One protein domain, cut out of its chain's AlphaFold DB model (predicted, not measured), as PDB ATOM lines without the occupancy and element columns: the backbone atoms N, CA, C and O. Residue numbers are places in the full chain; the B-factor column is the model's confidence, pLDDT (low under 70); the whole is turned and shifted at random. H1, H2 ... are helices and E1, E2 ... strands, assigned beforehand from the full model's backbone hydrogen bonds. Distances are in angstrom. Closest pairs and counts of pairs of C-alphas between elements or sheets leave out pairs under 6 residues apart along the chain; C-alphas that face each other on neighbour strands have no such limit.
ATOM      1  N   ALA A   7     172.976 154.448 141.400       88.00
ATOM      2  CA  ALA A   7     173.778 155.058 140.349       88.00
ATOM      3  C   ALA A   7     173.565 156.572 140.343       88.00
ATOM      4  O   ALA A   7     172.436 157.041 140.511       88.00
ATOM      5  N   TYR A   8     174.657 157.295 140.138       90.38
ATOM      6  CA  TYR A   8     174.714 158.746 140.018       90.38
ATOM      7  C   TYR A   8     175.624 159.107 138.847       90.38
ATOM      8  O   TYR A   8     176.469 158.305 138.448       90.38
ATOM      9  N   ASP A   9     175.488 160.320 138.335       91.62
ATOM     10  CA  ASP A   9     176.342 160.839 137.277       91.62
ATOM     11  C   ASP A   9     177.317 161.882 137.827       91.62
ATOM     12  O   ASP A   9     176.997 162.661 138.726       91.62
ATOM     13  N   LEU A  10     178.517 161.888 137.259       90.38
ATOM     14  CA  LEU A  10     179.516 162.928 137.423       90.38
ATOM     15  C   LEU A  10     179.295 163.979 136.344       90.38
ATOM     16  O   LEU A  10     179.341 163.668 135.151       90.38
ATOM     17  N   ARG A  11     179.090 165.229 136.752       90.25
ATOM     18  CA  ARG A  11     179.063 166.355 135.823       90.25
ATOM     19  C   ARG A  11     180.429 167.017 135.768       90.25
ATOM     20  O   ARG A  11     180.968 167.400 136.805       90.25
ATOM     21  N   GLY A  12     180.953 167.175 134.563       87.94
ATOM     22  CA  GLY A  12     182.135 167.960 134.256       87.94
ATOM     23  C   GLY A  12     181.895 169.466 134.346       87.94
ATOM     24  O   GLY A  12     180.753 169.937 134.299       87.94
ATOM     25  N   SER A  13     182.967 170.243 134.465       87.81
ATOM     26  CA  SER A  13     182.868 171.702 134.452       87.81
ATOM     27  C   SER A  13     182.414 172.228 133.079       87.81
ATOM     28  O   SER A  13     182.501 171.546 132.058       87.81
ATOM     29  N   ASP A  14     181.928 173.470 133.032       85.44
ATOM     30  CA  ASP A  14     181.522 174.094 131.764       85.44
ATOM     31  C   ASP A  14     182.724 174.441 130.860       85.44
ATOM     32  O   ASP A  14     182.550 174.669 129.662       85.44
ATOM     33  N   TYR A  15     183.936 174.491 131.422       85.44
ATOM     34  CA  TYR A  15     185.175 174.796 130.699       85.44
ATOM     35  C   TYR A  15     185.943 173.533 130.292       85.44
ATOM     36  O   TYR A  15     186.587 173.528 129.245       85.44
ATOM     37  N   ASP A  16     185.843 172.478 131.100       81.94
ATOM     38  CA  ASP A  16     186.397 171.151 130.853       81.94
ATOM     39  C   ASP A  16     185.364 170.077 131.253       81.94
ATOM     40  O   ASP A  16     185.250 169.719 132.432       81.94
ATOM     41  N   PRO A  17     184.604 169.539 130.279       79.56
ATOM     42  CA  PRO A  17     183.637 168.470 130.521       79.56
ATOM     43  C   PRO A  17     184.258 167.175 131.059       79.56
ATOM     44  O   PRO A  17     183.524 166.324 131.557       79.56
ATOM     45  N   GLY A  18     185.581 167.005 130.951       79.06
ATOM     46  CA  GLY A  18     186.309 165.863 131.494       79.06
ATOM     47  C   GLY A  18     186.705 166.014 132.964       79.06
ATOM     48  O   GLY A  18     187.191 165.043 133.535       79.06
ATOM     49  N   GLU A  19     186.501 167.185 133.580       84.88
ATOM     50  CA  GLU A  19     186.843 167.477 134.980       84.88
ATOM     51  C   GLU A  19     185.587 167.432 135.873       84.88
ATOM     52  O   GLU A  19     184.829 168.408 135.896       84.88
ATOM     53  N   PRO A  20     185.326 166.339 136.622       89.06
ATOM     54  CA  PRO A  20     184.133 166.214 137.457       89.06
ATOM     55  C   PRO A  20     184.073 167.258 138.577       89.06
ATOM     56  O   PRO A  20     184.949 167.308 139.437       89.06
ATOM     57  N   VAL A  21     182.988 168.033 138.625       91.75
ATOM     58  CA  VAL A  21     182.743 169.075 139.639       91.75
ATOM     59  C   VAL A  21     181.535 168.790 140.528       91.75
ATOM     60  O   VAL A  21     181.459 169.310 141.644       91.75
ATOM     61  N   THR A  22     180.582 167.971 140.078       92.38
ATOM     62  CA  THR A  22     179.411 167.580 140.879       92.38
ATOM     63  C   THR A  22     179.040 166.113 140.682       92.38
ATOM     64  O   THR A  22     179.308 165.516 139.641       92.38
ATOM     65  N   VAL A  23     178.403 165.539 141.704       92.94
ATOM     66  CA  VAL A  23     177.651 164.281 141.636       92.94
ATOM     67  C   VAL A  23     176.170 164.630 141.617       92.94
ATOM     68  O   VAL A  23     175.679 165.304 142.526       92.94
ATOM     69  N   GLU A  24     175.443 164.165 140.610       91.88
ATOM     70  CA  GLU A  24     174.014 164.443 140.443       91.88
ATOM     71  C   GLU A  24     173.240 163.131 140.239       91.88
ATOM     72  O   GLU A  24     173.803 162.146 139.760       91.88
ATOM     73  N   PRO A  25     171.941 163.067 140.579       85.00
ATOM     74  CA  PRO A  25     171.120 161.896 140.268       85.00
ATOM     75  C   PRO A  25     171.064 161.564 138.770       85.00
ATOM     76  O   PRO A  25     170.872 160.405 138.416       85.00
ATOM     77  N   ASN A  26     171.181 162.577 137.907       86.44
ATOM     78  CA  ASN A  26     171.252 162.432 136.457       86.44
ATOM     79  C   ASN A  26     171.864 163.694 135.833       86.44
ATOM     80  O   ASN A  26     171.430 164.795 136.169       86.44
ATOM     81  N   VAL A  27     172.814 163.533 134.909       81.94
ATOM     82  CA  VAL A  27     173.469 164.650 134.206       81.94
ATOM     83  C   VAL A  27     173.132 164.609 132.720       81.94
ATOM     84  O   VAL A  27     173.411 163.632 132.032       81.94
ATOM     85  N   VAL A  28     172.570 165.703 132.200       74.56
ATOM     86  CA  VAL A  28     172.183 165.821 130.780       74.56
ATOM     87  C   VAL A  28     173.258 166.517 129.937       74.56
ATOM     88  O   VAL A  28     173.362 166.274 128.737       74.56
ATOM     89  N   VAL A  29     174.056 167.399 130.545       73.50
ATOM     90  CA  VAL A  29     175.062 168.230 129.864       73.50
ATOM     91  C   VAL A  29     176.377 168.139 130.627       73.50
ATOM     92  O   VAL A  29     176.374 168.258 131.849       73.50
ATOM     93  N   ASN A  30     177.484 167.966 129.899       83.06
ATOM     94  CA  ASN A  30     178.826 167.740 130.445       83.06
ATOM     95  C   ASN A  30     178.894 166.473 131.314       83.06
ATOM     96  O   ASN A  30     179.343 166.522 132.450       83.06
ATOM     97  N   HIS A  31     178.408 165.334 130.812       86.19
ATOM     98  CA  HIS A  31     178.577 164.050 131.499       86.19
ATOM     99  C   HIS A  31     180.051 163.627 131.457       86.19
ATOM    100  O   HIS A  31     180.620 163.489 130.375       86.19
ATOM    101  N   ALA A  32     180.657 163.461 132.632       84.19
ATOM    102  CA  ALA A  32     182.055 163.063 132.789       84.19
ATOM    103  C   ALA A  32     182.206 161.574 133.145       84.19
ATOM    104  O   ALA A  32     183.276 160.992 132.975       84.19
ATOM    105  N   GLY A  33     181.144 160.946 133.653       84.25
ATOM    106  CA  GLY A  33     181.135 159.540 134.039       84.25
ATOM    107  C   GLY A  33     179.955 159.196 134.939       84.25
ATOM    108  O   GLY A  33     179.149 160.058 135.280       84.25
ATOM    109  N   SER A  34     179.864 157.937 135.356       88.19
ATOM    110  CA  SER A  34     178.841 157.475 136.297       88.19
ATOM    111  C   SER A  34     179.490 156.768 137.479       88.19
ATOM    112  O   SER A  34     180.485 156.062 137.327       88.19
ATOM    113  N   VAL A  35     178.910 156.949 138.664       88.62
ATOM    114  CA  VAL A  35     179.348 156.311 139.905       88.62
ATOM    115  C   VAL A  35     178.279 155.344 140.366       88.62
ATOM    116  O   VAL A  35     177.098 155.682 140.464       88.62
ATOM    117  N   LEU A  36     178.723 154.137 140.683       87.69
ATOM    118  CA  LEU A  36     177.911 153.095 141.273       87.69
ATOM    119  C   LEU A  36     178.266 152.967 142.757       87.69
ATOM    120  O   LEU A  36     179.435 152.837 143.107       87.69
ATOM    121  N   THR A  37     177.261 152.999 143.627       88.88
ATOM    122  CA  THR A  37     177.433 152.948 145.086       88.88
ATOM    123  C   THR A  37     176.473 151.942 145.709       88.88
ATOM    124  O   THR A  37     175.353 151.767 145.228       88.88
ATOM    125  N   HIS A  38     176.903 151.289 146.786       86.88
ATOM    126  CA  HIS A  38     176.039 150.437 147.614       86.88
ATOM    127  C   HIS A  38     175.390 151.224 148.772       86.88
ATOM    128  O   HIS A  38     174.468 150.760 149.435       86.88
ATOM    129  N   GLU A  39     175.835 152.463 148.993       87.31
ATOM    130  CA  GLU A  39     175.249 153.385 149.959       87.31
ATOM    131  C   GLU A  39     174.689 154.605 149.243       87.31
ATOM    132  O   GLU A  39     175.330 155.199 148.376       87.31
ATOM    133  N   LYS A  40     173.474 155.000 149.617       90.06
ATOM    134  CA  LYS A  40     172.811 156.140 148.997       90.06
ATOM    135  C   LYS A  40     173.555 157.433 149.336       90.06
ATOM    136  O   LYS A  40     173.614 157.833 150.498       90.06
ATOM    137  N   ILE A  41     174.017 158.147 148.313       90.25
ATOM    138  CA  ILE A  41     174.574 159.493 148.471       90.25
ATOM    139  C   ILE A  41     173.443 160.457 148.844       90.25
ATOM    140  O   ILE A  41     172.405 160.526 148.174       90.25
ATOM    141  N   ASN A  42     173.650 161.216 149.921       91.25
ATOM    142  CA  ASN A  42     172.717 162.244 150.361       91.25
ATOM    143  C   ASN A  42     172.885 163.514 149.516       91.25
ATOM    144  O   ASN A  42     173.722 164.365 149.817       91.25
ATOM    145  N   ILE A  43     172.097 163.623 148.448       90.00
ATOM    146  CA  ILE A  43     172.091 164.795 147.571       90.00
ATOM    147  C   ILE A  43     171.294 165.936 148.237       90.00
ATOM    148  O   ILE A  43     170.122 165.732 148.570       90.00
ATOM    149  N   PRO A  44     171.889 167.129 148.434       87.88
ATOM    150  CA  PRO A  44     171.198 168.287 148.998       87.88
ATOM    151  C   PRO A  44     170.017 168.764 148.136       87.88
ATOM    152  O   PRO A  44     169.900 168.434 146.957       87.88
ATOM    153  N   GLY A  45     169.149 169.605 148.709       85.12
ATOM    154  CA  GLY A  45     167.942 170.110 148.032       85.12
ATOM    155  C   GLY A  45     168.189 170.931 146.756       85.12
ATOM    156  O   GLY A  45     167.256 171.135 145.988       85.12
ATOM    157  N   GLU A  46     169.428 171.370 146.511       85.12
ATOM    158  CA  GLU A  46     169.851 172.024 145.263       85.12
ATOM    159  C   GLU A  46     170.005 171.052 144.077       85.12
ATOM    160  O   GLU A  46     170.126 171.494 142.939       85.12
ATOM    161  N   GLY A  47     169.938 169.737 144.324       87.12
ATOM    162  CA  GLY A  47     169.874 168.698 143.292       87.12
ATOM    163  C   GLY A  47     171.214 168.063 142.917       87.12
ATOM    164  O   GLY A  47     171.219 167.085 142.173       87.12
ATOM    165  N   PHE A  48     172.328 168.552 143.463       91.12
ATOM    166  CA  PHE A  48     173.670 168.028 143.217       91.12
ATOM    167  C   PHE A  48     174.546 168.124 144.470       91.12
ATOM    168  O   PHE A  48     174.310 168.950 145.348       91.12
ATOM    169  N   LEU A  49     175.580 167.288 144.541       92.00
ATOM    170  CA  LEU A  49     176.642 167.362 145.539       92.00
ATOM    171  C   LEU A  49     177.913 167.885 144.866       92.00
ATOM    172  O   LEU A  49     178.382 167.290 143.900       92.00
ATOM    173  N   ARG A  50     178.488 168.986 145.361       90.94
ATOM    174  CA  ARG A  50     179.767 169.495 144.839       90.94
ATOM    175  C   ARG A  50     180.915 168.580 145.243       90.94
ATOM    176  O   ARG A  50     181.069 168.266 146.423       90.94
ATOM    177  N   LEU A  51     181.724 168.203 144.265       87.25
ATOM    178  CA  LEU A  51     182.998 167.544 144.496       87.25
ATOM    179  C   LEU A  51     184.032 168.582 144.951       87.25
ATOM    180  O   LEU A  51     183.928 169.770 144.640       87.25
ATOM    181  N   GLY A  52     184.996 168.131 145.752       78.94
ATOM    182  CA  GLY A  52     186.149 168.945 146.130       78.94
ATOM    183  C   GLY A  52     187.128 169.112 144.965       78.94
ATOM    184  O   GLY A  52     186.795 168.876 143.810       78.94
ATOM    185  N   ASN A  53     188.369 169.478 145.275       73.62
ATOM    186  CA  ASN A  53     189.386 169.745 144.251       73.62
ATOM    187  C   ASN A  53     189.860 168.489 143.489       73.62
ATOM    188  O   ASN A  53     190.563 168.627 142.495       73.62
ATOM    189  N   SER A  54     189.553 167.280 143.971       68.62
ATOM    190  CA  SER A  54     189.981 166.027 143.342       68.62
ATOM    191  C   SER A  54     189.103 164.845 143.750       68.62
ATOM    192  O   SER A  54     188.571 164.804 144.862       68.62
ATOM    193  N   LEU A  55     189.007 163.858 142.857       77.00
ATOM    194  CA  LEU A  55     188.512 162.517 143.156       77.00
ATOM    195  C   LEU A  55     189.700 161.632 143.541       77.00
ATOM    196  O   LEU A  55     190.674 161.546 142.796       77.00
ATOM    197  N   ASP A  56     189.622 161.005 144.710       77.44
ATOM    198  CA  ASP A  56     190.681 160.143 145.242       77.44
ATOM    199  C   ASP A  56     190.483 158.706 144.736       77.44
ATOM    200  O   ASP A  56     189.932 157.844 145.423       77.44
ATOM    201  N   PHE A  57     190.818 158.475 143.464       80.75
ATOM    202  CA  PHE A  57     190.748 157.143 142.870       80.75
ATOM    203  C   PHE A  57     191.885 156.265 143.400       80.75
ATOM    204  O   PHE A  57     193.037 156.679 143.443       80.75
ATOM    205  N   LEU A  58     191.569 155.016 143.745       81.94
ATOM    206  CA  LEU A  58     192.538 154.050 144.280       81.94
ATOM    207  C   LEU A  58     193.458 153.432 143.205       81.94
ATOM    208  O   LEU A  58     194.198 152.504 143.516       81.94
ATOM    209  N   ASP A  59     193.368 153.881 141.947       77.81
ATOM    210  CA  ASP A  59     194.017 153.278 140.766       77.81
ATOM    211  C   ASP A  59     193.787 151.751 140.621       77.81
ATOM    212  O   ASP A  59     194.520 151.046 139.925       77.81
ATOM    213  N   GLU A  60     192.734 151.215 141.250       81.06
ATOM    214  CA  GLU A  60     192.321 149.817 141.129       81.06
ATOM    215  C   GLU A  60     191.242 149.642 140.054       81.06
ATOM    216  O   GLU A  60     190.256 150.379 139.993       81.06
ATOM    217  N   HIS A  61     191.380 148.587 139.248       83.88
ATOM    218  CA  HIS A  61     190.369 148.163 138.284       83.88
ATOM    219  C   HIS A  61     189.814 146.801 138.696       83.88
ATOM    220  O   HIS A  61     190.461 145.770 138.511       83.88
ATOM    221  N   LEU A  62     188.609 146.797 139.261       82.38
ATOM    222  CA  LEU A  62     187.917 145.584 139.689       82.38
ATOM    223  C   LEU A  62     186.670 145.366 138.839       82.38
ATOM    224  O   LEU A  62     185.986 146.313 138.450       82.38
ATOM    225  N   THR A  63     186.340 144.102 138.581       82.81
ATOM    226  CA  THR A  63     184.986 143.766 138.134       82.81
ATOM    227  C   THR A  63     184.014 143.984 139.296       82.81
ATOM    228  O   THR A  63     184.407 143.902 140.462       82.81
ATOM    229  N   LEU A  64     182.730 144.215 139.001       81.12
ATOM    230  CA  LEU A  64     181.703 144.337 140.045       81.12
ATOM    231  C   LEU A  64     181.681 143.108 140.965       81.12
ATOM    232  O   LEU A  64     181.508 143.248 142.167       81.12
ATOM    233  N   GLN A  65     181.906 141.915 140.406       82.25
ATOM    234  CA  GLN A  65     181.981 140.677 141.174       82.25
ATOM    235  C   GLN A  65     183.128 140.702 142.192       82.25
ATOM    236  O   GLN A  65     182.887 140.485 143.374       82.25
ATOM    237  N   VAL A  66     184.347 141.040 141.758       85.88
ATOM    238  CA  VAL A  66     185.512 141.103 142.656       85.88
ATOM    239  C   VAL A  66     185.350 142.217 143.692       85.88
ATOM    240  O   VAL A  66     185.747 142.045 144.839       85.88
ATOM    241  N   TYR A  67     184.749 143.351 143.318       87.94
ATOM    242  CA  TYR A  67     184.403 144.405 144.273       87.94
ATOM    243  C   TYR A  67     183.443 143.876 145.349       87.94
ATOM    244  O   TYR A  67     183.700 144.039 146.538       87.94
ATOM    245  N   CYS A  68     182.372 143.188 144.949       87.81
ATOM    246  CA  CYS A  68     181.423 142.588 145.882       87.81
ATOM    247  C   CYS A  68     182.094 141.589 146.835       87.81
ATOM    248  O   CYS A  68     181.902 141.682 148.043       87.81
ATOM    249  N   GLU A  69     182.936 140.695 146.306       88.50
ATOM    250  CA  GLU A  69     183.698 139.713 147.088       88.50
ATOM    251  C   GLU A  69     184.659 140.378 148.086       88.50
ATOM    252  O   GLU A  69     184.692 139.997 149.251       88.50
ATOM    253  N   LYS A  70     185.415 141.403 147.664       91.25
ATOM    254  CA  LYS A  70     186.368 142.117 148.536       91.25
ATOM    255  C   LYS A  70     185.698 142.893 149.671       91.25
ATOM    256  O   LYS A  70     186.337 143.134 150.692       91.25
ATOM    257  N   HIS A  71     184.468 143.349 149.458       87.56
ATOM    258  CA  HIS A  71     183.752 144.222 150.387       87.56
ATOM    259  C   HIS A  71     182.628 143.503 151.149       87.56
ATOM    260  O   HIS A  71     181.833 144.175 151.802       87.56
ATOM    261  N   ASP A  72     182.554 142.167 151.071       89.00
ATOM    262  CA  ASP A  72     181.499 141.343 151.682       89.00
ATOM    263  C   ASP A  72     180.073 141.804 151.304       89.00
ATOM    264  O   ASP A  72     179.122 141.717 152.085       89.00
TER     265      ASP A  72
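This is residues 7 to 72 of the 417 residues of the protein "LPD28 domain-containing protein" of bioreactor metagenome (UniProt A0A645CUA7). Expect little regular structure: a small antiparallel sheet, order E2, E1, E3, from which a long loop, residues 38 to 63, leads to one short helix, H1, off the sheet. Of that loop, residues 56 to 61 stand free. The 66 printed residues run E1, E2, E3, H1; the class is mixed, with 25 residues in named elements. The whole is only just loose, close to compact, with a radius of gyration of the C-alphas of 13.1 A and spans of 37 by 25 by 21 A.

Start at E1, residues 7 to 12, the inner strand. It forms a hairpin with E2, residues 20 to 24; N 9 and O 24 are within hydrogen-bond range at 2.9 A. Its other antiparallel neighbour is E3, residues 31 to 37, with N 10 and O 33 at 2.8 A. H1, residues 64 to 70, is not on the sheet; in it every O i to N i+4 pair is within hydrogen-bond range.

Find C-alpha 7 at (173.778, 155.058, 140.349), where E1 begins, 16.5 A long; E2 spans 10.7 A, E3 17.6 A. H1 runs 9.9 A to C-alpha 70 at (186.368, 142.117, 148.536).

The farthest C-alphas, of Tyr 15 and Asp 72, are 39.7 A apart. The printed part has no cut; the link E3 to H1 is long, and residue 54 has pLDDT under 70.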